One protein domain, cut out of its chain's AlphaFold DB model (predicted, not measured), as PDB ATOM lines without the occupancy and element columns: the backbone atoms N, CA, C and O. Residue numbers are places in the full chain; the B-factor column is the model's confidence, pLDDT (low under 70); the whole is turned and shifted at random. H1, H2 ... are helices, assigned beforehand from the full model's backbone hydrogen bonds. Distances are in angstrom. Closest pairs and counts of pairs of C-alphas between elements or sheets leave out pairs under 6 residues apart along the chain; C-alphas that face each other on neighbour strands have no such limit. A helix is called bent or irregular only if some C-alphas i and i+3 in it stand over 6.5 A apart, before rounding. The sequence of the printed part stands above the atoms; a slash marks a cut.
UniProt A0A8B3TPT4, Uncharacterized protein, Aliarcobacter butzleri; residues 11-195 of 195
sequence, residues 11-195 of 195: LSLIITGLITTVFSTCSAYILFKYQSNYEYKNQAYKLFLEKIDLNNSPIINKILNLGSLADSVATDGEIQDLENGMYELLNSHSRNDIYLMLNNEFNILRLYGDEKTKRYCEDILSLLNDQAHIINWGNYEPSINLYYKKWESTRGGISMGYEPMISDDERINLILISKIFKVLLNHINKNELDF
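This is residues 11 to 195 of the 195 residues of an uncharacterized protein of Aliarcobacter butzleri (UniProt A0A8B3TPT4). A long helical arm, residues 11 to 36 of H1, sticks out from a compact body of helices with H7 as its core. H2, H5, H6 and residues 42 to 46 of H1 pack on H7, while H3 folds back beside H2 and H4 beside H5. The printed part has 185 residues with seven named helices, H1 to H7 in chain order, and no named strand; the class is all helix. The whole is loose, with a radius of gyration of the C-alphas of 22.3 A, and spans 89 by 35 by 27 A, the arm making the length.

H1, residues 11 to 52, begins at C-alpha 11 (-26.245, -39.061, 27.719) and is 61.4 A long. H2 is residues 58 to 69, H3 76 to 92, H4 95 to 112, H5 115 to 127 and H6 142 to 153. H4 is only just irregular, C-alphas 105 and 108 being 6.7 A apart, with a kink of 39 degrees near residue 105. H7, residues 168 to 193, is 37.4 A long and ends at C-alpha 193 (-23.543, -54.410, -19.967).

The hub, H7, touches H5 at a shallow tilt of 18 degrees, opposite ways, closest at the C-alphas of Ile 124 and Ile 177, 5.3 A. Residues 63 to 68 of H2 touch residues 174 to 182 of H7, about perpendicular at 75 degrees, with C-alphas 67 and 175 closest at 4.6 A. H6 and H7 form a hairpin, C-alphas 144 and 179 closest at 7.1 A. Residues 37 to 51 of H1 touch residues 105 to 112 of H4, C-alphas 41 and 112 closest at 4.9 A. Every O i to N i+4 pair is within hydrogen-bond range except in H4, with 12 of 14.

The printed part has no cut. The links H5 to H6 and H6 to H7 are long. Residues 54 to 55, 156 to 162 and 193 to 195 have pLDDT under 70.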
ATOM      1  N   LEU A  11     -27.314 -39.769  28.423       83.94
ATOM      2  CA  LEU A  11     -26.245 -39.061  27.719       83.94
ATOM      3  C   LEU A  11     -25.620 -39.958  26.642       83.94
ATOM      4  O   LEU A  11     -25.388 -39.503  25.528       83.94
ATOM      5  N   SER A  12     -25.412 -41.245  26.945       80.19
ATOM      6  CA  SER A  12     -24.936 -42.209  25.948       80.19
ATOM      7  C   SER A  12     -25.943 -42.414  24.819       80.19
ATOM      8  O   SER A  12     -25.530 -42.488  23.673       80.19
ATOM      9  N   LEU A  13     -27.250 -42.450  25.104       84.94
ATOM     10  CA  LEU A  13     -28.278 -42.562  24.060       84.94
ATOM     11  C   LEU A  13     -28.306 -41.334  23.143       84.94
ATOM     12  O   LEU A  13     -28.399 -41.491  21.929       84.94
ATOM     13  N   ILE A  14     -28.170 -40.129  23.702       87.12
ATOM     14  CA  ILE A  14     -28.114 -38.881  22.926       87.12
ATOM     15  C   ILE A  14     -26.856 -38.842  22.052       87.12
ATOM     16  O   ILE A  14     -26.945 -38.539  20.864       87.12
ATOM     17  N   ILE A  15     -25.691 -39.188  22.613       86.31
ATOM     18  CA  ILE A  15     -24.426 -39.236  21.865       86.31
ATOM     19  C   ILE A  15     -24.506 -40.278  20.746       86.31
ATOM     20  O   ILE A  15     -24.173 -39.967  19.606       86.31
ATOM     21  N   THR A  16     -24.998 -41.484  21.037       87.44
ATOM     22  CA  THR A  16     -25.187 -42.527  20.023       87.44
ATOM     23  C   THR A  16     -26.154 -42.068  18.934       87.44
ATOM     24  O   THR A  16     -25.820 -42.183  17.763       87.44
ATOM     25  N   GLY A  17     -27.298 -41.470  19.287       88.06
ATOM     26  CA  GLY A  17     -28.268 -40.957  18.315       88.06
ATOM     27  C   GLY A  17     -27.692 -39.876  17.393       88.06
ATOM     28  O   GLY A  17     -27.911 -39.916  16.181       88.06
ATOM     29  N   LEU A  18     -26.894 -38.952  17.938       86.50
ATOM     30  CA  LEU A  18     -26.192 -37.936  17.148       86.50
ATOM     31  C   LEU A  18     -25.169 -38.565  16.197       86.50
ATOM     32  O   LEU A  18     -25.162 -38.240  15.011       86.50
ATOM     33  N   ILE A  19     -24.351 -39.500  16.689       88.56
ATOM     34  CA  ILE A  19     -23.360 -40.213  15.873       88.56
ATOM     35  C   ILE A  19     -24.058 -40.969  14.739       88.56
ATOM     36  O   ILE A  19     -23.687 -40.802  13.580       88.56
ATOM     37  N   THR A  20     -25.103 -41.747  15.032       88.56
ATOM     38  CA  THR A  20     -25.840 -42.510  14.014       88.56
ATOM     39  C   THR A  20     -26.451 -41.599  12.951       88.56
ATOM     40  O   THR A  20     -26.386 -41.920  11.767       88.56
ATOM     41  N   THR A  21     -26.978 -40.437  13.344       86.88
ATOM     42  CA  THR A  21     -27.544 -39.458  12.403       86.88
ATOM     43  C   THR A  21     -26.466 -38.883  11.481       86.88
ATOM     44  O   THR A  21     -26.636 -38.879  10.263       86.88
ATOM     45  N   VAL A  22     -25.317 -38.473  12.032       87.38
ATOM     46  CA  VAL A  22     -24.186 -37.970  11.234       87.38
ATOM     47  C   VAL A  22     -23.686 -39.045  10.268       87.38
ATOM     48  O   VAL A  22     -23.590 -38.791   9.070       87.38
ATOM     49  N   PHE A  23     -23.455 -40.271  10.744       86.62
ATOM     50  CA  PHE A  23     -23.021 -41.373   9.882       86.62
ATOM     51  C   PHE A  23     -24.042 -41.702   8.788       86.62
ATOM     52  O   PHE A  23     -23.642 -41.946   7.650       86.62
ATOM     53  N   SER A  24     -25.340 -41.660   9.093       85.69
ATOM     54  CA  SER A  24     -26.405 -41.903   8.115       85.69
ATOM     55  C   SER A  24     -26.415 -40.834   7.021       85.69
ATOM     56  O   SER A  24     -26.375 -41.176   5.841       85.69
ATOM     57  N   THR A  25     -26.369 -39.552   7.395       83.94
ATOM     58  CA  THR A  25     -26.340 -38.443   6.423       83.94
ATOM     59  C   THR A  25     -25.077 -38.452   5.558       83.94
ATOM     60  O   THR A  25     -25.179 -38.326   4.338       83.94
ATOM     61  N   CYS A  26     -23.898 -38.689   6.145       83.62
ATOM     62  CA  CYS A  26     -22.649 -38.825   5.394       83.62
ATOM     63  C   CYS A  26     -22.695 -40.013   4.424       83.62
ATOM     64  O   CYS A  26     -22.312 -39.872   3.266       83.62
ATOM     65  N   SER A  27     -23.198 -41.167   4.871       78.75
ATOM     66  CA  SER A  27     -23.330 -42.361   4.025       78.75
ATOM     67  C   SER A  27     -24.293 -42.119   2.866       78.75
ATOM     68  O   SER A  27     -23.965 -42.438   1.728       78.75
ATOM     69  N   ALA A  28     -25.446 -41.497   3.133       81.44
ATOM     70  CA  ALA A  28     -26.429 -41.154   2.112       81.44
ATOM     71  C   ALA A  28     -25.862 -40.171   1.076       81.44
ATOM     72  O   ALA A  28     -26.048 -40.370  -0.120       81.44
ATOM     73  N   TYR A  29     -25.117 -39.152   1.514       85.38
ATOM     74  CA  TYR A  29     -24.457 -38.206   0.613       85.38
ATOM     75  C   TYR A  29     -23.403 -38.883  -0.272       85.38
ATOM     76  O   TYR A  29     -23.356 -38.652  -1.481       85.38
ATOM     77  N   ILE A  30     -22.570 -39.743   0.320       85.25
ATOM     78  CA  ILE A  30     -21.555 -40.502  -0.414       85.25
ATOM     79  C   ILE A  30     -22.231 -41.412  -1.447       85.25
ATOM     80  O   ILE A  30     -21.858 -41.368  -2.617       85.25
ATOM     81  N   LEU A  31     -23.252 -42.174  -1.042       82.31
ATOM     82  CA  LEU A  31     -24.026 -43.043  -1.933       82.31
ATOM     83  C   LEU A  31     -24.672 -42.259  -3.077       82.31
ATOM     84  O   LEU A  31     -24.519 -42.645  -4.229       82.31
ATOM     85  N   PHE A  32     -25.313 -41.127  -2.781       81.31
ATOM     86  CA  PHE A  32     -25.933 -40.273  -3.792       81.31
ATOM     87  C   PHE A  32     -24.914 -39.757  -4.814       81.31
ATOM     88  O   PHE A  32     -25.166 -39.790  -6.018       81.31
ATOM     89  N   LYS A  33     -23.735 -39.321  -4.353       81.19
ATOM     90  CA  LYS A  33     -22.653 -38.873  -5.237       81.19
ATOM     91  C   LYS A  33     -22.132 -40.013  -6.115       81.19
ATOM     92  O   LYS A  33     -21.898 -39.798  -7.302       81.19
ATOM     93  N   TYR A  34     -21.960 -41.210  -5.552       77.56
ATOM     94  CA  TYR A  34     -21.552 -42.389  -6.319       77.56
ATOM     95  C   TYR A  34     -22.593 -42.775  -7.366       77.56
ATOM     96  O   TYR A  34     -22.227 -42.981  -8.519       77.56
ATOM     97  N   GLN A  35     -23.870 -42.812  -6.987       79.62
ATOM     98  CA  GLN A  35     -24.966 -43.127  -7.895       79.62
ATOM     99  C   GLN A  35     -25.068 -42.098  -9.027       79.62
ATOM    100  O   GLN A  35     -25.090 -42.483 -10.189       79.62
ATOM    101  N   SER A  36     -25.022 -40.803  -8.706       80.94
ATOM    102  CA  SER A  36     -25.074 -39.733  -9.711       80.94
ATOM    103  C   SER A  36     -23.900 -39.825 -10.692       80.94
ATOM    104  O   SER A  36     -24.093 -39.791 -11.901       80.94
ATOM    105  N   ASN A  37     -22.669 -39.988 -10.190       81.12
ATOM    106  CA  ASN A  37     -21.485 -40.136 -11.044       81.12
ATOM    107  C   ASN A  37     -21.581 -41.358 -11.959       81.12
ATOM    108  O   ASN A  37     -21.145 -41.315 -13.107       81.12
ATOM    109  N   TYR A  38     -22.135 -42.449 -11.438       83.50
ATOM    110  CA  TYR A  38     -22.353 -43.666 -12.194       83.50
ATOM    111  C   TYR A  38     -23.411 -43.471 -13.297       83.50
ATOM    112  O   TYR A  38     -23.150 -43.819 -14.447       83.50
ATOM    113  N   GLU A  39     -24.545 -42.836 -12.988       85.62
ATOM    114  CA  GLU A  39     -25.591 -42.508 -13.965       85.62
ATOM    115  C   GLU A  39     -25.058 -41.592 -15.079       85.62
ATOM    116  O   GLU A  39     -25.252 -41.887 -16.259       85.62
ATOM    117  N   TYR A  40     -24.307 -40.539 -14.732       87.25
ATOM    118  CA  TYR A  40     -23.697 -39.648 -15.724       87.25
ATOM    119  C   TYR A  40     -22.679 -40.365 -16.614       87.25
ATOM    120  O   TYR A  40     -22.653 -40.130 -17.821       87.25
ATOM    121  N   LYS A  41     -21.858 -41.257 -16.044       89.31
ATOM    122  CA  LYS A  41     -20.907 -42.070 -16.813       89.31
ATOM    123  C   LYS A  41     -21.635 -42.956 -17.823       89.31
ATOM    124  O   LYS A  41     -21.274 -42.964 -18.995       89.31
ATOM    125  N   ASN A  42     -22.671 -43.667 -17.391       88.69
ATOM    126  CA  ASN A  42     -23.429 -44.543 -18.280       88.69
ATOM    127  C   ASN A  42     -24.163 -43.766 -19.368       88.69
ATOM    128  O   ASN A  42     -24.146 -44.164 -20.530       88.69
ATOM    129  N   GLN A  43     -24.761 -42.628 -19.017       90.50
ATOM    130  CA  GLN A  43     -25.389 -41.756 -20.000       90.50
ATOM    131  C   GLN A  43     -24.364 -41.235 -21.015       90.50
ATOM    132  O   GLN A  43     -24.643 -41.221 -22.210       90.50
ATOM    133  N   ALA A  44     -23.172 -40.845 -20.563       90.81
ATOM    134  CA  ALA A  44     -22.086 -40.415 -21.435       90.81
ATOM    135  C   ALA A  44     -21.630 -41.523 -22.392       90.81
ATOM    136  O   ALA A  44     -21.423 -41.260 -23.573       90.81
ATOM    137  N   TYR A  45     -21.501 -42.752 -21.893       93.06
ATOM    138  CA  TYR A  45     -21.143 -43.926 -22.690       93.06
ATOM    139  C   TYR A  45     -22.197 -44.219 -23.752       93.06
ATOM    140  O   TYR A  45     -21.856 -44.315 -24.927       93.06
ATOM    141  N   LYS A  46     -23.474 -44.240 -23.368       90.44
ATOM    142  CA  LYS A  46     -24.583 -44.443 -24.298       90.44
ATOM    143  C   LYS A  46     -24.644 -43.358 -25.373       90.44
ATOM    144  O   LYS A  46     -24.700 -43.671 -26.555       90.44
ATOM    145  N   LEU A  47     -24.571 -42.087 -24.977       90.12
ATOM    146  CA  LEU A  47     -24.567 -40.959 -25.915       90.12
ATOM    147  C   LEU A  47     -23.370 -41.011 -26.865       90.12
ATOM    148  O   LEU A  47     -23.504 -40.675 -28.038       90.12
ATOM    149  N   PHE A  48     -22.199 -41.419 -26.375       92.00
ATOM    150  CA  PHE A  48     -21.042 -41.630 -27.234       92.00
ATOM    151  C   PHE A  48     -21.320 -42.737 -28.254       92.00
ATOM    152  O   PHE A  48     -21.204 -42.471 -29.446       92.00
ATOM    153  N   LEU A  49     -21.753 -43.925 -27.809       90.69
ATOM    154  CA  LEU A  49     -22.076 -45.060 -28.682       90.69
ATOM    155  C   LEU A  49     -23.132 -44.711 -29.740       90.69
ATOM    156  O   LEU A  49     -22.947 -45.038 -30.907       90.69
ATOM    157  N   GLU A  50     -24.191 -43.991 -29.364       88.62
ATOM    158  CA  GLU A  50     -25.228 -43.527 -30.296       88.62
ATOM    159  C   GLU A  50     -24.650 -42.627 -31.397       88.62
ATOM    160  O   GLU A  50     -25.038 -42.731 -32.562       88.62
ATOM    161  N   LYS A  51     -23.697 -41.755 -31.060       86.19
ATOM    162  CA  LYS A  51     -23.069 -40.859 -32.038       86.19
ATOM    163  C   LYS A  51     -22.080 -41.556 -32.961       86.19
ATOM    164  O   LYS A  51     -21.953 -41.162 -34.117       86.19
ATOM    165  N   ILE A  52     -21.364 -42.555 -32.458       84.38
ATOM    166  CA  ILE A  52     -20.367 -43.285 -33.247       84.38
ATOM    167  C   ILE A  52     -20.942 -44.506 -33.972       84.38
ATOM    168  O   ILE A  52     -20.187 -45.219 -34.628       84.38
ATOM    169  N   ASP A  53     -22.250 -44.751 -33.852       80.94
ATOM    170  CA  ASP A  53     -22.934 -45.855 -34.522       80.94
ATOM    171  C   ASP A  53     -22.682 -45.849 -36.041       80.94
ATOM    172  O   ASP A  53     -22.387 -44.816 -36.660       80.94
ATOM    173  N   LEU A  54     -22.822 -47.029 -36.652       63.81
ATOM    174  CA  LEU A  54     -22.439 -47.329 -38.029       63.81
ATOM    175  C   LEU A  54     -23.027 -46.343 -39.062       63.81
ATOM    176  O   LEU A  54     -22.416 -46.066 -40.094       63.81
ATOM    177  N   ASN A  55     -24.197 -45.784 -38.762       67.00
ATOM    178  CA  ASN A  55     -24.897 -44.836 -39.626       67.00
ATOM    179  C   ASN A  55     -24.516 -43.369 -39.370       67.00
ATOM    180  O   ASN A  55     -24.668 -42.535 -40.260       67.00
ATOM    181  N   ASN A  56     -24.020 -43.054 -38.173       76.19
ATOM    182  CA  ASN A  56     -23.811 -41.682 -37.715       76.19
ATOM    183  C   ASN A  56     -22.359 -41.216 -37.884       76.19
ATOM    184  O   ASN A  56     -22.122 -40.016 -38.023       76.19
ATOM    185  N   SER A  57     -21.390 -42.141 -37.933       84.75
ATOM    186  CA  SER A  57     -19.974 -41.788 -38.098       84.75
ATOM    187  C   SER A  57     -19.233 -42.641 -39.141       84.75
ATOM    188  O   SER A  57     -18.424 -43.508 -38.798       84.75
ATOM    189  N   PRO A  58     -19.451 -42.392 -40.450       87.69
ATOM    190  CA  PRO A  58     -18.863 -43.199 -41.524       87.69
ATOM    191  C   PRO A  58     -17.325 -43.216 -41.506       87.69
ATOM    192  O   PRO A  58     -16.714 -44.223 -41.861       87.69
ATOM    193  N   ILE A  59     -16.693 -42.132 -41.045       90.44
ATOM    194  CA  ILE A  59     -15.231 -42.011 -40.936       90.44
ATOM    195  C   ILE A  59     -14.685 -42.969 -39.873       90.44
ATOM    196  O   ILE A  59     -13.735 -43.706 -40.138       90.44
ATOM    197  N   ILE A  60     -15.304 -43.009 -38.687       89.44
ATOM    198  CA  ILE A  60     -14.905 -43.921 -37.606       89.44
ATOM    199  C   ILE A  60     -15.049 -45.369 -38.074       89.44
ATOM    200  O   ILE A  60     -14.144 -46.178 -37.875       89.44
ATOM    201  N   ASN A  61     -16.129 -45.683 -38.791       88.81
ATOM    202  CA  ASN A  61     -16.337 -47.025 -39.332       88.81
ATOM    203  C   ASN A  61     -15.296 -47.396 -40.380       88.81
ATOM    204  O   ASN A  61     -14.784 -48.512 -40.357       88.81
ATOM    205  N   LYS A  62     -14.928 -46.466 -41.267       91.56
ATOM    206  CA  LYS A  62     -13.842 -46.689 -42.228       91.56
ATOM    207  C   LYS A  62     -12.527 -46.980 -41.495       91.56
ATOM    208  O   LYS A  62     -11.872 -47.958 -41.840       91.56
ATOM    209  N   ILE A  63     -12.180 -46.228 -40.446       92.50
ATOM    210  CA  ILE A  63     -10.983 -46.476 -39.617       92.50
ATOM    211  C   ILE A  63     -11.033 -47.869 -38.957       92.50
ATOM    212  O   ILE A  63     -10.064 -48.636 -39.009       92.50
ATOM    213  N   LEU A  64     -12.168 -48.235 -38.355       92.12
ATOM    214  CA  LEU A  64     -12.366 -49.540 -37.712       92.12
ATOM    215  C   LEU A  64     -12.278 -50.704 -38.713       92.12
ATOM    216  O   LEU A  64     -11.649 -51.727 -38.423       92.12
ATOM    217  N   ASN A  65     -12.852 -50.535 -39.902       90.75
ATOM    218  CA  ASN A  65     -12.808 -51.521 -40.977       90.75
ATOM    219  C   ASN A  65     -11.388 -51.688 -41.525       90.75
ATOM    220  O   ASN A  65     -10.910 -52.817 -41.609       90.75
ATOM    221  N   LEU A  66     -10.678 -50.591 -41.811       92.12
ATOM    222  CA  LEU A  66      -9.292 -50.632 -42.293       92.12
ATOM    223  C   LEU A  66      -8.375 -51.367 -41.306       92.12
ATOM    224  O   LEU A  66      -7.648 -52.276 -41.695       92.12
ATOM    225  N   GLY A  67      -8.455 -51.060 -40.010       89.06
ATOM    226  CA  GLY A  67      -7.654 -51.787 -39.022       89.06
ATOM    227  C   GLY A  67      -8.099 -53.232 -38.778       89.06
ATOM    228  O   GLY A  67      -7.320 -54.010 -38.241       89.06
ATOM    229  N   SER A  68      -9.320 -53.619 -39.163       87.81
ATOM    230  CA  SER A  68      -9.735 -55.032 -39.187       87.81
ATOM    231  C   SER A  68      -9.141 -55.768 -40.385       87.81
ATOM    232  O   SER A  68      -8.641 -56.875 -40.226       87.81
ATOM    233  N   LEU A  69      -9.142 -55.134 -41.561       88.56
ATOM    234  CA  LEU A  69      -8.526 -55.676 -42.773       88.56
ATOM    235  C   LEU A  69      -7.021 -55.883 -42.592       88.56
ATOM    236  O   LEU A  69      -6.495 -56.912 -43.010       88.56
ATOM    237  N   ALA A  70      -6.351 -54.964 -41.890       87.69
ATOM    238  CA  ALA A  70      -4.925 -55.051 -41.574       87.69
ATOM    239  C   ALA A  70      -4.516 -56.334 -40.826       87.69
ATOM    240  O   ALA A  70      -3.363 -56.746 -40.923       87.69
ATOM    241  N   ASP A  71      -5.437 -56.974 -40.101       84.38
ATOM    242  CA  ASP A  71      -5.176 -58.243 -39.412       84.38
ATOM    243  C   ASP A  71      -5.321 -59.468 -40.339       84.38
ATOM    244  O   ASP A  71      -4.932 -60.572 -39.959       84.38
ATOM    245  N   SER A  72      -5.869 -59.283 -41.545       84.75
ATOM    246  CA  SER A  72      -6.198 -60.352 -42.502       84.75
ATOM    247  C   SER A  72      -5.416 -60.316 -43.818       84.75
ATOM    248  O   SER A  72      -5.500 -61.277 -44.577       84.75
ATOM    249  N   VAL A  73      -4.662 -59.247 -44.097       84.56
ATOM    250  CA  VAL A  73      -3.881 -59.134 -45.340       84.56
ATOM    251  C   VAL A  73      -2.767 -60.186 -45.393       84.56
ATOM    252  O   VAL A  73      -2.000 -60.338 -44.439       84.56
ATOM    253  N   ALA A  74      -2.667 -60.909 -46.510       79.06
ATOM    254  CA  ALA A  74      -1.680 -61.970 -46.712       79.06
ATOM    255  C   ALA A  74      -0.864 -61.801 -48.003       79.06
ATOM    256  O   ALA A  74       0.265 -62.286 -48.081       79.06
ATOM    257  N   THR A  75      -1.419 -61.127 -49.008       83.81
ATOM    258  CA  THR A  75      -0.810 -60.930 -50.329       83.81
ATOM    259  C   THR A  75      -0.450 -59.467 -50.585       83.81
ATOM    260  O   THR A  75      -1.070 -58.560 -50.032       83.81
ATOM    261  N   ASP A  76       0.514 -59.221 -51.477       81.62
ATOM    262  CA  ASP A  76       0.918 -57.857 -51.863       81.62
ATOM    263  C   ASP A  76      -0.251 -57.034 -52.435       81.62
ATOM    264  O   ASP A  76      -0.329 -55.829 -52.208       81.62
ATOM    265  N   GLY A  77      -1.192 -57.685 -53.130       85.19
ATOM    266  CA  GLY A  77      -2.412 -57.045 -53.632       85.19
ATOM    267  C   GLY A  77      -3.340 -56.582 -52.506       85.19
ATOM    268  O   GLY A  77      -3.787 -55.443 -52.517       85.19
ATOM    269  N   GLU A  78      -3.562 -57.418 -51.489       87.25
ATOM    270  CA  GLU A  78      -4.380 -57.052 -50.323       87.25
ATOM    271  C   GLU A  78      -3.724 -55.951 -49.477       87.25
ATOM    272  O   GLU A  78      -4.417 -55.100 -48.917       87.25
ATOM    273  N   ILE A  79      -2.388 -55.943 -49.393       85.69
ATOM    274  CA  ILE A  79      -1.632 -54.856 -48.758       85.69
ATOM    275  C   ILE A  79      -1.855 -53.546 -49.523       85.69
ATOM    276  O   ILE A  79      -2.110 -52.517 -48.895       85.69
ATOM    277  N   GLN A  80      -1.817 -53.585 -50.858       87.19
ATOM    278  CA  GLN A  80      -2.094 -52.410 -51.682       87.19
ATOM    279  C   GLN A  80      -3.552 -51.949 -51.554       87.19
ATOM    280  O   GLN A  80      -3.799 -50.754 -51.445       87.19
ATOM    281  N   ASP A  81      -4.527 -52.857 -51.517       89.31
ATOM    282  CA  ASP A  81      -5.943 -52.502 -51.340       89.31
ATOM    283  C   ASP A  81      -6.200 -51.824 -49.986       89.31
ATOM    284  O   ASP A  81      -6.945 -50.842 -49.896       89.31
ATOM    285  N   LEU A  82      -5.541 -52.312 -48.931       91.44
ATOM    286  CA  LEU A  82      -5.557 -51.677 -47.618       91.44
ATOM    287  C   LEU A  82      -4.963 -50.264 -47.673       91.44
ATOM    288  O   LEU A  82      -5.560 -49.326 -47.139       91.44
ATOM    289  N   GLU A  83      -3.808 -50.112 -48.322       90.81
ATOM    290  CA  GLU A  83      -3.146 -48.821 -48.500       90.81
ATOM    291  C   GLU A  83      -4.009 -47.842 -49.300       90.81
ATOM    292  O   GLU A  83      -4.211 -46.713 -48.859       90.81
ATOM    293  N   ASN A  84      -4.609 -48.287 -50.404       92.12
ATOM    294  CA  ASN A  84      -5.526 -47.491 -51.216       92.12
ATOM    295  C   ASN A  84      -6.707 -46.980 -50.376       92.12
ATOM    296  O   ASN A  84      -7.087 -45.815 -50.473       92.12
ATOM    297  N   GLY A  85      -7.265 -47.827 -49.504       92.56
ATOM    298  CA  GLY A  85      -8.350 -47.436 -48.605       92.56
ATOM    299  C   GLY A  85      -7.936 -46.419 -47.535       92.56
ATOM    300  O   GLY A  85      -8.744 -45.569 -47.154       92.56
ATOM    301  N   MET A  86      -6.693 -46.485 -47.049       93.56
ATOM    302  CA  MET A  86      -6.135 -45.487 -46.125       93.56
ATOM    303  C   MET A  86      -5.816 -44.171 -46.832       93.56
ATOM    304  O   MET A  86      -6.114 -43.102 -46.302       93.56
ATOM    305  N   TYR A  87      -5.256 -44.250 -48.037       92.81
ATOM    306  CA  TYR A  87      -4.983 -43.103 -48.891       92.81
ATOM    307  C   TYR A  87      -6.272 -42.347 -49.229       92.81
ATOM    308  O   TYR A  87      -6.352 -41.139 -49.029       92.81
ATOM    309  N   GLU A  88      -7.323 -43.060 -49.644       93.75
ATOM    310  CA  GLU A  88      -8.654 -42.492 -49.890       93.75
ATOM    311  C   GLU A  88      -9.205 -41.770 -48.649       93.75
ATOM    312  O   GLU A  88      -9.726 -40.657 -48.760       93.75
ATOM    313  N   LEU A  89      -9.067 -42.380 -47.465       93.44
ATOM    314  CA  LEU A  89      -9.506 -41.789 -46.202       93.44
ATOM    315  C   LEU A  89      -8.773 -40.471 -45.913       93.44
ATOM    316  O   LEU A  89      -9.437 -39.475 -45.631       93.44
ATOM    317  N   LEU A  90      -7.439 -40.468 -46.001       91.00
ATOM    318  CA  LEU A  90      -6.599 -39.303 -45.699       91.00
ATOM    319  C   LEU A  90      -6.698 -38.193 -46.755       91.00
ATOM    320  O   LEU A  90      -6.541 -37.019 -46.426       91.00
ATOM    321  N   ASN A  91      -6.995 -38.541 -48.008       90.06
ATOM    322  CA  ASN A  91      -7.275 -37.566 -49.062       90.06
ATOM    323  C   ASN A  91      -8.656 -36.926 -48.917       90.06
ATOM    324  O   ASN A  91      -8.820 -35.740 -49.199       90.06
ATOM    325  N   SER A  92      -9.657 -37.712 -48.518       90.81
ATOM    326  CA  SER A  92     -11.033 -37.223 -48.368       90.81
ATOM    327  C   SER A  92     -11.218 -36.422 -47.080       90.81
ATOM    328  O   SER A  92     -12.055 -35.525 -47.031       90.81
ATOM    329  N   HIS A  93     -10.448 -36.750 -46.042       89.81
ATOM    330  CA  HIS A  93     -10.466 -36.080 -44.749       89.81
ATOM    331  C   HIS A  93      -9.033 -35.900 -44.276       89.81
ATOM    332  O   HIS A  93      -8.330 -36.884 -44.034       89.81
ATOM    333  N   SER A  94      -8.601 -34.650 -44.099       87.94
ATOM    334  CA  SER A  94      -7.259 -34.418 -43.579       87.94
ATOM    335  C   SER A  94      -7.139 -35.012 -42.175       87.94
ATOM    336  O   SER A  94      -8.117 -35.114 -41.426       87.94
ATOM    337  N   ARG A  95      -5.919 -35.370 -41.769       88.12
ATOM    338  CA  ARG A  95      -5.663 -35.857 -40.407       88.12
ATOM    339  C   ARG A  95      -6.179 -34.891 -39.336       88.12
ATOM    340  O   ARG A  95      -6.710 -35.336 -38.324       88.12
ATOM    341  N   ASN A  96      -6.088 -33.586 -39.595       89.81
ATOM    342  CA  ASN A  96      -6.616 -32.547 -38.715       89.81
ATOM    343  C   ASN A  96      -8.147 -32.576 -38.631       89.81
ATOM    344  O   ASN A  96      -8.691 -32.387 -37.546       89.81
ATOM    345  N   ASP A  97      -8.846 -32.849 -39.732       91.12
ATOM    346  CA  ASP A  97     -10.309 -32.973 -39.722       91.12
ATOM    347  C   ASP A  97     -10.740 -34.185 -38.891       91.12
ATOM    348  O   ASP A  97     -11.624 -34.080 -38.039       91.12
ATOM    349  N   ILE A  98     -10.053 -35.321 -39.074       92.44
ATOM    350  CA  ILE A  98     -10.274 -36.538 -38.281       92.44
ATOM    351  C   ILE A  98      -9.986 -36.264 -36.798       92.44
ATOM    352  O   ILE A  98     -10.776 -36.653 -35.934       92.44
ATOM    353  N   TYR A  99      -8.891 -35.558 -36.496       94.12
ATOM    354  CA  TYR A  99      -8.538 -35.145 -35.139       94.12
ATOM    355  C   TYR A  99      -9.635 -34.287 -34.508       94.12
ATOM    356  O   TYR A  99     -10.096 -34.603 -33.415       94.12
ATOM    357  N   LEU A 100     -10.079 -33.221 -35.179       92.50
ATOM    358  CA  LEU A 100     -11.090 -32.306 -34.647       92.50
ATOM    359  C   LEU A 100     -12.425 -33.015 -34.415       92.50
ATOM    360  O   LEU A 100     -13.043 -32.819 -33.368       92.50
ATOM    361  N   MET A 101     -12.841 -33.868 -35.355       91.38
ATOM    362  CA  MET A 101     -14.040 -34.691 -35.215       91.38
ATOM    363  C   MET A 101     -13.947 -35.580 -33.970       91.38
ATOM    364  O   MET A 101     -14.808 -35.507 -33.095       91.38
ATOM    365  N   LEU A 102     -12.885 -36.378 -33.845       92.75
ATOM    366  CA  LEU A 102     -12.723 -37.293 -32.714       92.75
ATOM    367  C   LEU A 102     -12.549 -36.561 -31.386       92.75
ATOM    368  O   LEU A 102     -13.128 -36.963 -30.382       92.75
ATOM    369  N   ASN A 103     -11.811 -35.455 -31.377       93.69
ATOM    370  CA  ASN A 103     -11.634 -34.618 -30.200       93.69
ATOM    371  C   ASN A 103     -12.978 -34.085 -29.682       93.69
ATOM    372  O   ASN A 103     -13.214 -34.079 -28.473       93.69
ATOM    373  N   ASN A 104     -13.878 -33.695 -30.590       91.12
ATOM    374  CA  ASN A 104     -15.228 -33.270 -30.233       91.12
ATOM    375  C   ASN A 104     -16.063 -34.420 -29.666       91.12
ATOM    376  O   ASN A 104     -16.735 -34.232 -28.649       91.12
ATOM    377  N   GLU A 105     -15.993 -35.609 -30.268       90.06
ATOM    378  CA  GLU A 105     -16.754 -36.764 -29.783       90.06
ATOM    379  C   GLU A 105     -16.237 -37.315 -28.452       90.06
ATOM    380  O   GLU A 105     -17.023 -37.725 -27.595       90.06
ATOM    381  N   PHE A 106     -14.933 -37.231 -28.201       94.31
ATOM    382  CA  PHE A 106     -14.334 -37.660 -26.941       94.31
ATOM    383  C   PHE A 106     -14.612 -36.722 -25.765       94.31
ATOM    384  O   PHE A 106     -14.402 -37.123 -24.621       94.31
ATOM    385  N   ASN A 107     -15.129 -35.507 -25.982       92.50
ATOM    386  CA  ASN A 107     -15.397 -34.566 -24.887       92.50
ATOM    387  C   ASN A 107     -16.338 -35.143 -23.824       92.50
ATOM    388  O   ASN A 107     -16.097 -34.970 -22.629       92.50
ATOM    389  N   ILE A 108     -17.377 -35.874 -24.234       91.12
ATOM    390  CA  ILE A 108     -18.319 -36.466 -23.279       91.12
ATOM    391  C   ILE A 108     -17.660 -37.571 -22.438       91.12
ATOM    392  O   ILE A 108     -17.871 -37.647 -21.228       91.12
ATOM    393  N   LEU A 109     -16.778 -38.362 -23.055       93.06
ATOM    394  CA  LEU A 109     -15.997 -39.394 -22.376       93.06
ATOM    395  C   LEU A 109     -14.916 -38.796 -21.470       93.06
ATOM    396  O   LEU A 109     -14.640 -39.337 -20.404       93.06
ATOM    397  N   ARG A 110     -14.329 -37.655 -21.836       90.69
ATOM    398  CA  ARG A 110     -13.359 -36.939 -20.994       90.69
ATOM    399  C   ARG A 110     -13.975 -36.382 -19.720       90.69
ATOM    400  O   ARG A 110     -13.328 -36.392 -18.674       90.69
ATOM    401  N   LEU A 111     -15.213 -35.899 -19.808       89.69
ATOM    402  CA  LEU A 111     -15.926 -35.324 -18.672       89.69
ATOM    403  C   LEU A 111     -16.394 -36.396 -17.683       89.69
ATOM    404  O   LEU A 111     -16.225 -36.221 -16.476       89.69
ATOM    405  N   TYR A 112     -16.957 -37.496 -18.185       90.62
ATOM    406  CA  TYR A 112     -17.684 -38.461 -17.350       90.62
ATOM    407  C   TYR A 112     -17.098 -39.876 -17.342       90.62
ATOM    408  O   TYR A 112     -17.461 -40.677 -16.483       90.62
ATOM    409  N   GLY A 113     -16.200 -40.197 -18.272       89.56
ATOM    410  CA  GLY A 113     -15.553 -41.501 -18.349       89.56
ATOM    411  C   GLY A 113     -14.547 -41.733 -17.227       89.56
ATOM    412  O   GLY A 113     -14.064 -40.807 -16.569       89.56
ATOM    413  N   ASP A 114     -14.216 -43.001 -17.011       92.06
ATOM    414  CA  ASP A 114     -13.138 -43.372 -16.099       92.06
ATOM    415  C   ASP A 114     -11.750 -43.031 -16.675       92.06
ATOM    416  O   ASP A 114     -11.578 -42.762 -17.863       92.06
ATOM    417  N   GLU A 115     -10.723 -43.080 -15.829       92.94
ATOM    418  CA  GLU A 115      -9.347 -42.758 -16.228       92.94
ATOM    419  C   GLU A 115      -8.808 -43.645 -17.365       92.94
ATOM    420  O   GLU A 115      -7.948 -43.210 -18.131       92.94
ATOM    421  N   LYS A 116      -9.308 -44.882 -17.521       94.06
ATOM    422  CA  LYS A 116      -8.907 -45.740 -18.649       94.06
ATOM    423  C   LYS A 116      -9.485 -45.214 -19.959       94.06
ATOM    424  O   LYS A 116      -8.755 -45.093 -20.934       94.06
ATOM    425  N   THR A 117     -10.765 -44.860 -19.948       95.06
ATOM    426  CA  THR A 117     -11.506 -44.308 -21.085       95.06
ATOM    427  C   THR A 117     -10.877 -43.002 -21.549       95.06
ATOM    428  O   THR A 117     -10.593 -42.848 -22.736       95.06
ATOM    429  N   LYS A 118     -10.577 -42.097 -20.609       95.50
ATOM    430  CA  LYS A 118      -9.885 -40.837 -20.909       95.50
ATOM    431  C   LYS A 118      -8.542 -41.089 -21.578       95.50
ATOM    432  O   LYS A 118      -8.267 -40.509 -22.621       95.50
ATOM    433  N   ARG A 119      -7.742 -42.005 -21.027       96.50
ATOM    434  CA  ARG A 119      -6.445 -42.366 -21.605       96.50
ATOM    435  C   ARG A 119      -6.574 -42.914 -23.024       96.50
ATOM    436  O   ARG A 119      -5.823 -42.483 -23.882       96.50
ATOM    437  N   TYR A 120      -7.526 -43.807 -23.295       96.69
ATOM    438  CA  TYR A 120      -7.735 -44.312 -24.658       96.69
ATOM    439  C   TYR A 120      -8.074 -43.185 -25.643       96.69
ATOM    440  O   TYR A 120      -7.554 -43.178 -26.755       96.69
ATOM    441  N   CYS A 121      -8.893 -42.213 -25.226       96.50
ATOM    442  CA  CYS A 121      -9.196 -41.035 -26.040       96.50
ATOM    443  C   CYS A 121      -7.930 -40.212 -26.335       96.50
ATOM    444  O   CYS A 121      -7.681 -39.869 -27.490       96.50
ATOM    445  N   GLU A 122      -7.114 -39.925 -25.317       96.94
ATOM    446  CA  GLU A 122      -5.861 -39.176 -25.499       96.94
ATOM    447  C   GLU A 122      -4.848 -39.926 -26.364       96.94
ATOM    448  O   GLU A 122      -4.212 -39.320 -27.223       96.94
ATOM    449  N   ASP A 123      -4.711 -41.239 -26.189       97.38
ATOM    450  CA  ASP A 123      -3.762 -42.050 -26.953       97.38
ATOM    451  C   ASP A 123      -4.158 -42.102 -28.442       97.38
ATOM    452  O   ASP A 123      -3.298 -41.970 -29.315       97.38
ATOM    453  N   ILE A 124      -5.459 -42.191 -28.760       96.75
ATOM    454  CA  ILE A 124      -5.964 -42.087 -30.144       96.75
ATOM    455  C   ILE A 124      -5.606 -40.729 -30.758       96.75
ATOM    456  O   ILE A 124      -5.097 -40.662 -31.878       96.75
ATOM    457  N   LEU A 125      -5.852 -39.642 -30.028       96.75
ATOM    458  CA  LEU A 125      -5.541 -38.290 -30.494       96.75
ATOM    459  C   LEU A 125      -4.031 -38.043 -30.608       96.75
ATOM    460  O   LEU A 125      -3.592 -37.305 -31.486       96.75
ATOM    461  N   SER A 126      -3.233 -38.685 -29.758       96.25
ATOM    462  CA  SER A 126      -1.772 -38.634 -29.809       96.25
ATOM    463  C   SER A 126      -1.243 -39.307 -31.074       96.25
ATOM    464  O   SER A 126      -0.371 -38.750 -31.736       96.25
ATOM    465  N   LEU A 127      -1.809 -40.452 -31.472       95.12
ATOM    466  CA  LEU A 127      -1.469 -41.109 -32.742       95.12
ATOM    467  C   LEU A 127      -1.844 -40.261 -33.961       95.12
ATOM    468  O   LEU A 127      -1.077 -40.203 -34.917       95.12
ATOM    469  N   LEU A 128      -2.974 -39.550 -33.915       93.88
ATOM    470  CA  LEU A 128      -3.348 -38.582 -34.957       93.88
ATOM    471  C   LEU A 128      -2.425 -37.358 -35.018       93.88
ATOM    472  O   LEU A 128      -2.485 -36.612 -35.984       93.88
ATOM    473  N   ASN A 129      -1.565 -37.148 -34.026       93.19
ATOM    474  CA  ASN A 129      -0.550 -36.094 -34.033       93.19
ATOM    475  C   ASN A 129       0.874 -36.653 -34.193       93.19
ATOM    476  O   ASN A 129       1.839 -35.948 -33.899       93.19
ATOM    477  N   ASP A 130       1.018 -37.920 -34.598       91.00
ATOM    478  CA  ASP A 130       2.301 -38.630 -34.725       91.00
ATOM    479  C   ASP A 130       3.108 -38.718 -33.414       91.00
ATOM    480  O   ASP A 130       4.331 -38.885 -33.396       91.00
ATOM    481  N   GLN A 131       2.420 -38.660 -32.272       91.31
ATOM    482  CA  GLN A 131       3.011 -38.733 -30.937       91.31
ATOM    483  C   GLN A 131       2.918 -40.150 -30.355       91.31
ATOM    484  O   GLN A 131       2.594 -40.347 -29.191       91.31
ATOM    485  N   ALA A 132       3.248 -41.180 -31.138       91.38
ATOM    486  CA  ALA A 132       3.218 -42.569 -30.657       91.38
ATOM    487  C   ALA A 132       4.158 -42.826 -29.450       91.38
ATOM    488  O   ALA A 132       3.931 -43.732 -28.654       91.38
ATOM    489  N   HIS A 133       5.199 -42.004 -29.290       90.31
ATOM    490  CA  HIS A 133       6.222 -42.134 -28.249       90.31
ATOM    491  C   HIS A 133       5.762 -41.720 -26.839       90.31
ATOM    492  O   HIS A 133       6.396 -42.119 -25.865       90.31
ATOM    493  N   ILE A 134       4.695 -40.919 -26.704       94.06
ATOM    494  CA  ILE A 134       4.165 -40.523 -25.383       94.06
ATOM    495  C   ILE A 134       3.194 -41.558 -24.805       94.06
ATOM    496  O   ILE A 134       2.868 -41.513 -23.618       94.06
ATOM    497  N   ILE A 135       2.741 -42.500 -25.635       95.44
ATOM    498  CA  ILE A 135       1.768 -43.518 -25.255       95.44
ATOM    499  C   ILE A 135       2.466 -44.590 -24.423       95.44
ATOM    500  O   ILE A 135       3.474 -45.177 -24.818       95.44
ATOM    501  N   ASN A 136       1.897 -44.899 -23.260       95.00
ATOM    502  CA  ASN A 136       2.373 -46.013 -22.452       95.00
ATOM    503  C   ASN A 136       1.794 -47.339 -22.975       95.00
ATOM    504  O   ASN A 136       0.772 -47.835 -22.489       95.00
ATOM    505  N   TRP A 137       2.496 -47.937 -23.939       94.12
ATOM    506  CA  TRP A 137       2.145 -49.210 -24.581       94.12
ATOM    507  C   TRP A 137       2.056 -50.407 -23.624       94.12
ATOM    508  O   TRP A 137       1.430 -51.415 -23.952       94.12
ATOM    509  N   GLY A 138       2.625 -50.304 -22.417       93.56
ATOM    510  CA  GLY A 138       2.499 -51.323 -21.370       93.56
ATOM    511  C   GLY A 138       1.083 -51.465 -20.801       93.56
ATOM    512  O   GLY A 138       0.781 -52.483 -20.184       93.56
ATOM    513  N   ASN A 139       0.207 -50.480 -21.028       92.38
ATOM    514  CA  ASN A 139      -1.185 -50.506 -20.566       92.38
ATOM    515  C   ASN A 139      -2.138 -51.276 -21.496       92.38
ATOM    516  O   ASN A 139      -3.313 -51.439 -21.156       92.38
ATOM    517  N   TYR A 140      -1.663 -51.696 -22.668       94.12
ATOM    518  CA  TYR A 140      -2.461 -52.368 -23.688       94.12
ATOM    519  C   TYR A 140      -2.227 -53.877 -23.697       94.12
ATOM    520  O   TYR A 140      -1.251 -54.381 -23.138       94.12
ATOM    521  N   GLU A 141      -3.133 -54.609 -24.350       92.06
ATOM    522  CA  GLU A 141      -2.974 -56.048 -24.544       92.06
ATOM    523  C   GLU A 141      -1.650 -56.375 -25.257       92.06
ATOM    524  O   GLU A 141      -1.193 -55.594 -26.105       92.06
ATOM    525  N   PRO A 142      -1.041 -57.543 -24.970       91.81
ATOM    526  CA  PRO A 142       0.237 -57.928 -25.562       91.81
ATOM    527  C   PRO A 142       0.254 -57.844 -27.089       91.81
ATOM    528  O   PRO A 142       1.273 -57.467 -27.653       91.81
ATOM    529  N   SER A 143      -0.863 -58.135 -27.757       89.88
ATOM    530  CA  SER A 143      -1.002 -58.056 -29.215       89.88
ATOM    531  C   SER A 143      -0.739 -56.648 -29.766       89.88
ATOM    532  O   SER A 143       0.009 -56.502 -30.731       89.88
ATOM    533  N   ILE A 144      -1.292 -55.605 -29.138       92.50
ATOM    534  CA  ILE A 144      -1.116 -54.203 -29.555       92.50
ATOM    535  C   ILE A 144       0.311 -53.743 -29.265       92.50
ATOM    536  O   ILE A 144       0.958 -53.147 -30.122       92.50
ATOM    537  N   ASN A 145       0.834 -54.070 -28.081       92.38
ATOM    538  CA  ASN A 145       2.200 -53.713 -27.702       92.38
ATOM    539  C   ASN A 145       3.238 -54.404 -28.607       92.38
ATOM    540  O   ASN A 145       4.202 -53.784 -29.044       92.38
ATOM    541  N   LEU A 146       3.030 -55.681 -28.947       90.31
ATOM    542  CA  LEU A 146       3.871 -56.401 -29.905       90.31
ATOM    543  C   LEU A 146       3.792 -55.784 -31.302       90.31
ATOM    544  O   LEU A 146       4.822 -55.672 -31.962       90.31
ATOM    545  N   TYR A 147       2.603 -55.358 -31.737       89.31
ATOM    546  CA  TYR A 147       2.429 -54.670 -33.015       89.31
ATOM    547  C   TYR A 147       3.223 -53.356 -33.056       89.31
ATOM    548  O   TYR A 147       4.011 -53.151 -33.979       89.31
ATOM    549  N   TYR A 148       3.097 -52.520 -32.019       90.12
ATOM    550  CA  TYR A 148       3.881 -51.291 -31.869       90.12
ATOM    551  C   TYR A 148       5.391 -51.569 -31.865       90.12
ATOM    552  O   TYR A 148       6.130 -50.966 -32.633       90.12
ATOM    553  N   LYS A 149       5.862 -52.529 -31.059       90.00
ATOM    554  CA  LYS A 149       7.292 -52.877 -30.985       90.00
ATOM    555  C   LYS A 149       7.843 -53.384 -32.311       90.00
ATOM    556  O   LYS A 149       8.973 -53.060 -32.666       90.00
ATOM    557  N   LYS A 150       7.058 -54.182 -33.043       87.19
ATOM    558  CA  LYS A 150       7.433 -54.642 -34.381       87.19
ATOM    559  C   LYS A 150       7.617 -53.441 -35.305       87.19
ATOM    560  O   LYS A 150       8.668 -53.342 -35.925       87.19
ATOM    561  N   TRP A 151       6.660 -52.515 -35.327       85.50
ATOM    562  CA  TRP A 151       6.784 -51.276 -36.095       85.50
ATOM    563  C   TRP A 151       8.011 -50.455 -35.695       85.50
ATOM    564  O   TRP A 151       8.797 -50.087 -36.562       85.50
ATOM    565  N   GLU A 152       8.214 -50.222 -34.399       85.12
ATOM    566  CA  GLU A 152       9.340 -49.444 -33.876       85.12
ATOM    567  C   GLU A 152      10.682 -50.058 -34.301       85.12
ATOM    568  O   GLU A 152      11.597 -49.340 -34.697       85.12
ATOM    569  N   SER A 153      10.773 -51.394 -34.318       82.88
ATOM    570  CA  SER A 153      11.957 -52.116 -34.801       82.88
ATOM    571  C   SER A 153      12.167 -52.046 -36.319       82.88
ATOM    572  O   SER A 153      13.288 -52.217 -36.789       82.88
ATOM    573  N   THR A 154      11.103 -51.789 -37.085       74.38
ATOM    574  CA  THR A 154      11.132 -51.632 -38.548       74.38
ATOM    575  C   THR A 154      11.099 -50.170 -38.987       74.38
ATOM    576  O   THR A 154      11.018 -49.893 -40.182       74.38
ATOM    577  N   ARG A 155      11.141 -49.221 -38.045       71.31
ATOM    578  CA  ARG A 155      11.028 -47.791 -38.326       71.31
ATOM    579  C   ARG A 155      12.234 -47.325 -39.145       71.31
ATOM    580  O   ARG A 155      13.372 -47.443 -38.698       71.31
ATOM    581  N   GLY A 156      11.981 -46.821 -40.355       62.41
ATOM    582  CA  GLY A 156      13.022 -46.506 -41.346       62.41
ATOM    583  C   GLY A 156      13.477 -47.698 -42.206       62.41
ATOM    584  O   GLY A 156      14.488 -47.593 -42.899       62.41
ATOM    585  N   GLY A 157      12.764 -48.828 -42.143       58.44
ATOM    586  CA  GLY A 157      12.927 -50.001 -43.004       58.44
ATOM    587  C   GLY A 157      12.086 -49.944 -44.288       58.44
ATOM    588  O   GLY A 157      11.483 -48.929 -44.604       58.44
ATOM    589  N   ILE A 158      12.108 -51.042 -45.050       52.62
ATOM    590  CA  ILE A 158      11.591 -51.176 -46.427       52.62
ATOM    591  C   ILE A 158      10.131 -50.708 -46.553       52.62
ATOM    592  O   ILE A 158       9.260 -51.253 -45.879       52.62
ATOM    593  N   SER A 159       9.893 -49.780 -47.490       57.03
ATOM    594  CA  SER A 159       8.560 -49.354 -47.938       57.03
ATOM    595  C   SER A 159       7.698 -50.572 -48.251       57.03
ATOM    596  O   SER A 159       8.037 -51.372 -49.123       57.03
ATOM    597  N   MET A 160       6.593 -50.729 -47.530       56.12
ATOM    598  CA  MET A 160       5.653 -51.825 -47.751       56.12
ATOM    599  C   MET A 160       4.652 -51.432 -48.850       56.12
ATOM    600  O   MET A 160       4.098 -50.338 -48.786       56.12
ATOM    601  N   GLY A 161       4.385 -52.327 -49.805       57.03
ATOM    602  CA  GLY A 161       3.575 -52.042 -51.002       57.03
ATOM    603  C   GLY A 161       4.449 -51.797 -52.235       57.03
ATOM    604  O   GLY A 161       5.593 -51.354 -52.118       57.03
ATOM    605  N   TYR A 162       3.942 -52.136 -53.423       66.75
ATOM    606  CA  TYR A 162       4.697 -51.942 -54.668       66.75
ATOM    607  C   TYR A 162       4.579 -50.503 -55.195       66.75
ATOM    608  O   TYR A 162       5.488 -50.037 -55.882       66.75
ATOM    609  N   GLU A 163       3.499 -49.795 -54.846       77.94
ATOM    610  CA  GLU A 163       3.281 -48.377 -55.145       77.94
ATOM    611  C   GLU A 163       2.833 -47.644 -53.865       77.94
ATOM    612  O   GLU A 163       1.633 -47.513 -53.610       77.94
ATOM    613  N   PRO A 164       3.785 -47.206 -53.017       78.31
ATOM    614  CA  PRO A 164       3.463 -46.555 -51.752       78.31
ATOM    615  C   PRO A 164       2.782 -45.201 -51.995       78.31
ATOM    616  O   PRO A 164       3.328 -44.331 -52.676       78.31
ATOM    617  N   MET A 165       1.598 -45.018 -51.411       86.00
ATOM    618  CA  MET A 165       0.777 -43.803 -51.531       86.00
ATOM    619  C   MET A 165       0.728 -42.987 -50.234       86.00
ATOM    620  O   MET A 165       0.456 -41.787 -50.274       86.00
ATOM    621  N   ILE A 166       0.996 -43.623 -49.091       87.31
ATOM    622  CA  ILE A 166       1.101 -42.991 -47.766       87.31
ATOM    623  C   ILE A 166       2.382 -43.456 -47.076       87.31
ATOM    624  O   ILE A 166       2.920 -44.513 -47.408       87.31
ATOM    625  N   SER A 167       2.883 -42.698 -46.098       86.56
ATOM    626  CA  SER A 167       4.084 -43.147 -45.379       86.56
ATOM    627  C   SER A 167       3.770 -44.288 -44.400       86.56
ATOM    628  O   SER A 167       2.658 -44.384 -43.868       86.56
ATOM    629  N   ASP A 168       4.760 -45.145 -44.127       83.88
ATOM    630  CA  ASP A 168       4.615 -46.280 -43.201       83.88
ATOM    631  C   ASP A 168       4.155 -45.835 -41.801       83.88
ATOM    632  O   ASP A 168       3.347 -46.517 -41.167       83.88
ATOM    633  N   ASP A 169       4.613 -44.668 -41.333       86.25
ATOM    634  CA  ASP A 169       4.195 -44.101 -40.047       86.25
ATOM    635  C   ASP A 169       2.690 -43.762 -40.057       86.25
ATOM    636  O   ASP A 169       1.988 -44.048 -39.087       86.25
ATOM    637  N   GLU A 170       2.145 -43.246 -41.166       89.12
ATOM    638  CA  GLU A 170       0.708 -42.932 -41.282       89.12
ATOM    639  C   GLU A 170      -0.139 -44.199 -41.278       89.12
ATOM    640  O   GLU A 170      -1.153 -44.286 -40.580       89.12
ATOM    641  N   ARG A 171       0.304 -45.199 -42.042       88.31
ATOM    642  CA  ARG A 171      -0.342 -46.505 -42.138       88.31
ATOM    643  C   ARG A 171      -0.436 -47.165 -40.772       88.31
ATOM    644  O   ARG A 171      -1.506 -47.610 -40.354       88.31
ATOM    645  N   ILE A 172       0.683 -47.200 -40.056       89.31
ATOM    646  CA  ILE A 172       0.760 -47.834 -38.747       89.31
ATOM    647  C   ILE A 172      -0.028 -47.043 -37.707       89.31
ATOM    648  O   ILE A 172      -0.757 -47.659 -36.929       89.31
ATOM    649  N   ASN A 173       0.034 -45.708 -37.726       92.19
ATOM    650  CA  ASN A 173      -0.772 -44.881 -36.831       92.19
ATOM    651  C   ASN A 173      -2.268 -45.132 -37.043       92.19
ATOM    652  O   ASN A 173      -2.976 -45.347 -36.064       92.19
ATOM    653  N   LEU A 174      -2.754 -45.221 -38.288       93.00
ATOM    654  CA  LEU A 174      -4.158 -45.556 -38.569       93.00
ATOM    655  C   LEU A 174      -4.557 -46.946 -38.049       93.00
ATOM    656  O   LEU A 174      -5.632 -47.105 -37.465       93.00
ATOM    657  N   ILE A 175      -3.693 -47.952 -38.212       93.19
ATOM    658  CA  ILE A 175      -3.953 -49.305 -37.700       93.19
ATOM    659  C   ILE A 175      -3.967 -49.313 -36.166       93.19
ATOM    660  O   ILE A 175      -4.870 -49.894 -35.558       93.19
ATOM    661  N   LEU A 176      -2.999 -48.657 -35.524       94.50
ATOM    662  CA  LEU A 176      -2.930 -48.535 -34.067       94.50
ATOM    663  C   LEU A 176      -4.136 -47.769 -33.512       94.50
ATOM    664  O   LEU A 176      -4.727 -48.226 -32.535       94.50
ATOM    665  N   ILE A 177      -4.557 -46.680 -34.165       95.75
ATOM    666  CA  ILE A 177      -5.784 -45.945 -33.827       95.75
ATOM    667  C   ILE A 177      -6.962 -46.908 -33.835       95.75
ATOM    668  O   ILE A 177      -7.660 -47.009 -32.834       95.75
ATOM    669  N   SER A 178      -7.150 -47.665 -34.916       95.00
ATOM    670  CA  SER A 178      -8.237 -48.640 -35.030       95.00
ATOM    671  C   SER A 178      -8.214 -49.686 -33.906       95.00
ATOM    672  O   SER A 178      -9.246 -49.981 -33.301       95.00
ATOM    673  N   LYS A 179      -7.030 -50.204 -33.553       94.62
ATOM    674  CA  LYS A 179      -6.861 -51.163 -32.447       94.62
ATOM    675  C   LYS A 179      -7.209 -50.553 -31.087       94.62
ATOM    676  O   LYS A 179      -7.955 -51.173 -30.329       94.62
ATOM    677  N   ILE A 180      -6.727 -49.347 -30.778       96.00
ATOM    678  CA  ILE A 180      -7.055 -48.653 -29.520       96.00
ATOM    679  C   ILE A 180      -8.543 -48.294 -29.479       96.00
ATOM    680  O   ILE A 180      -9.188 -48.468 -28.448       96.00
ATOM    681  N   PHE A 181      -9.119 -47.877 -30.606       95.19
ATOM    682  CA  PHE A 181     -10.543 -47.577 -30.718       95.19
ATOM    683  C   PHE A 181     -11.392 -48.815 -30.409       95.19
ATOM    684  O   PHE A 181     -12.311 -48.739 -29.602       95.19
ATOM    685  N   LYS A 182     -11.043 -49.992 -30.946       93.69
ATOM    686  CA  LYS A 182     -11.708 -51.258 -30.582       93.69
ATOM    687  C   LYS A 182     -11.615 -51.558 -29.084       93.69
ATOM    688  O   LYS A 182     -12.597 -52.001 -28.494       93.69
ATOM    689  N   VAL A 183     -10.463 -51.308 -28.455       94.62
ATOM    690  CA  VAL A 183     -10.299 -51.470 -26.998       94.62
ATOM    691  C   VAL A 183     -11.211 -50.510 -26.234       94.62
ATOM    692  O   VAL A 183     -11.874 -50.942 -25.291       94.62
ATOM    693  N   LEU A 184     -11.299 -49.248 -26.661       94.88
ATOM    694  CA  LEU A 184     -12.213 -48.257 -26.096       94.88
ATOM    695  C   LEU A 184     -13.670 -48.728 -26.189       94.88
ATOM    696  O   LEU A 184     -14.360 -48.749 -25.173       94.88
ATOM    697  N   LEU A 185     -14.118 -49.173 -27.365       93.12
ATOM    698  CA  LEU A 185     -15.486 -49.671 -27.561       93.12
ATOM    699  C   LEU A 185     -15.785 -50.894 -26.708       93.12
ATOM    700  O   LEU A 185     -16.816 -50.949 -26.046       93.12
ATOM    701  N   ASN A 186     -14.865 -51.854 -26.663       92.50
ATOM    702  CA  ASN A 186     -15.019 -53.038 -25.827       92.50
ATOM    703  C   ASN A 186     -15.071 -52.681 -24.337       92.50
ATOM    704  O   ASN A 186     -15.833 -53.293 -23.591       92.50
ATOM    705  N   HIS A 187     -14.274 -51.705 -23.892       92.69
ATOM    706  CA  HIS A 187     -14.307 -51.215 -22.513       92.69
ATOM    707  C   HIS A 187     -15.642 -50.540 -22.201       92.69
ATOM    708  O   HIS A 187     -16.247 -50.849 -21.178       92.69
ATOM    709  N   ILE A 188     -16.133 -49.669 -23.083       92.19
ATOM    710  CA  ILE A 188     -17.421 -48.987 -22.913       92.19
ATOM    711  C   ILE A 188     -18.571 -50.001 -22.879       92.19
ATOM    712  O   ILE A 188     -19.320 -50.019 -21.907       92.19
ATOM    713  N   ASN A 189     -18.649 -50.897 -23.868       88.12
ATOM    714  CA  ASN A 189     -19.708 -51.905 -23.968       88.12
ATOM    715  C   ASN A 189     -19.740 -52.834 -22.749       88.12
ATOM    716  O   ASN A 189     -20.809 -53.123 -22.228       88.12
ATOM    717  N   LYS A 190     -18.582 -53.280 -22.241       87.00
ATOM    718  CA  LYS A 190     -18.534 -54.092 -21.011       87.00
ATOM    719  C   LYS A 190     -19.080 -53.331 -19.803       87.00
ATOM    720  O   LYS A 190     -19.876 -53.873 -19.053       87.00
ATOM    721  N   ASN A 191     -18.691 -52.067 -19.645       80.19
ATOM    722  CA  ASN A 191     -19.160 -51.247 -18.528       80.19
ATOM    723  C   ASN A 191     -20.642 -50.854 -18.634       80.19
ATOM    724  O   ASN A 191     -21.241 -50.548 -17.606       80.19
ATOM    725  N   GLU A 192     -21.218 -50.822 -19.838       71.44
ATOM    726  CA  GLU A 192     -22.661 -50.636 -20.031       71.44
ATOM    727  C   GLU A 192     -23.447 -51.925 -19.726       71.44
ATOM    728  O   GLU A 192     -24.532 -51.849 -19.157       71.44
ATOM    729  N   LEU A 193     -22.888 -53.096 -20.065       56.84
ATOM    730  CA  LEU A 193     -23.543 -54.410 -19.967       56.84
ATOM    731  C   LEU A 193     -23.410 -55.120 -18.607       56.84
ATOM    732  O   LEU A 193     -24.097 -56.116 -18.396       56.84
ATOM    733  N   ASP A 194     -22.565 -54.652 -17.686       53.94
ATOM    734  CA  ASP A 194     -22.413 -55.236 -16.337       53.94
ATOM    735  C   ASP A 194     -23.595 -54.900 -15.379       53.94
ATOM    736  O   ASP A 194     -23.413 -54.801 -14.161       53.94
ATOM    737  N   PHE A 195     -24.812 -54.739 -15.925       39.06
ATOM    738  CA  PHE A 195     -26.066 -54.446 -15.214       39.06
ATOM    739  C   PHE A 195     -27.202 -55.384 -15.621       39.06
ATOM    740  O   PHE A 195     -27.587 -55.382 -16.811       39.06
TER     741      PHE A 195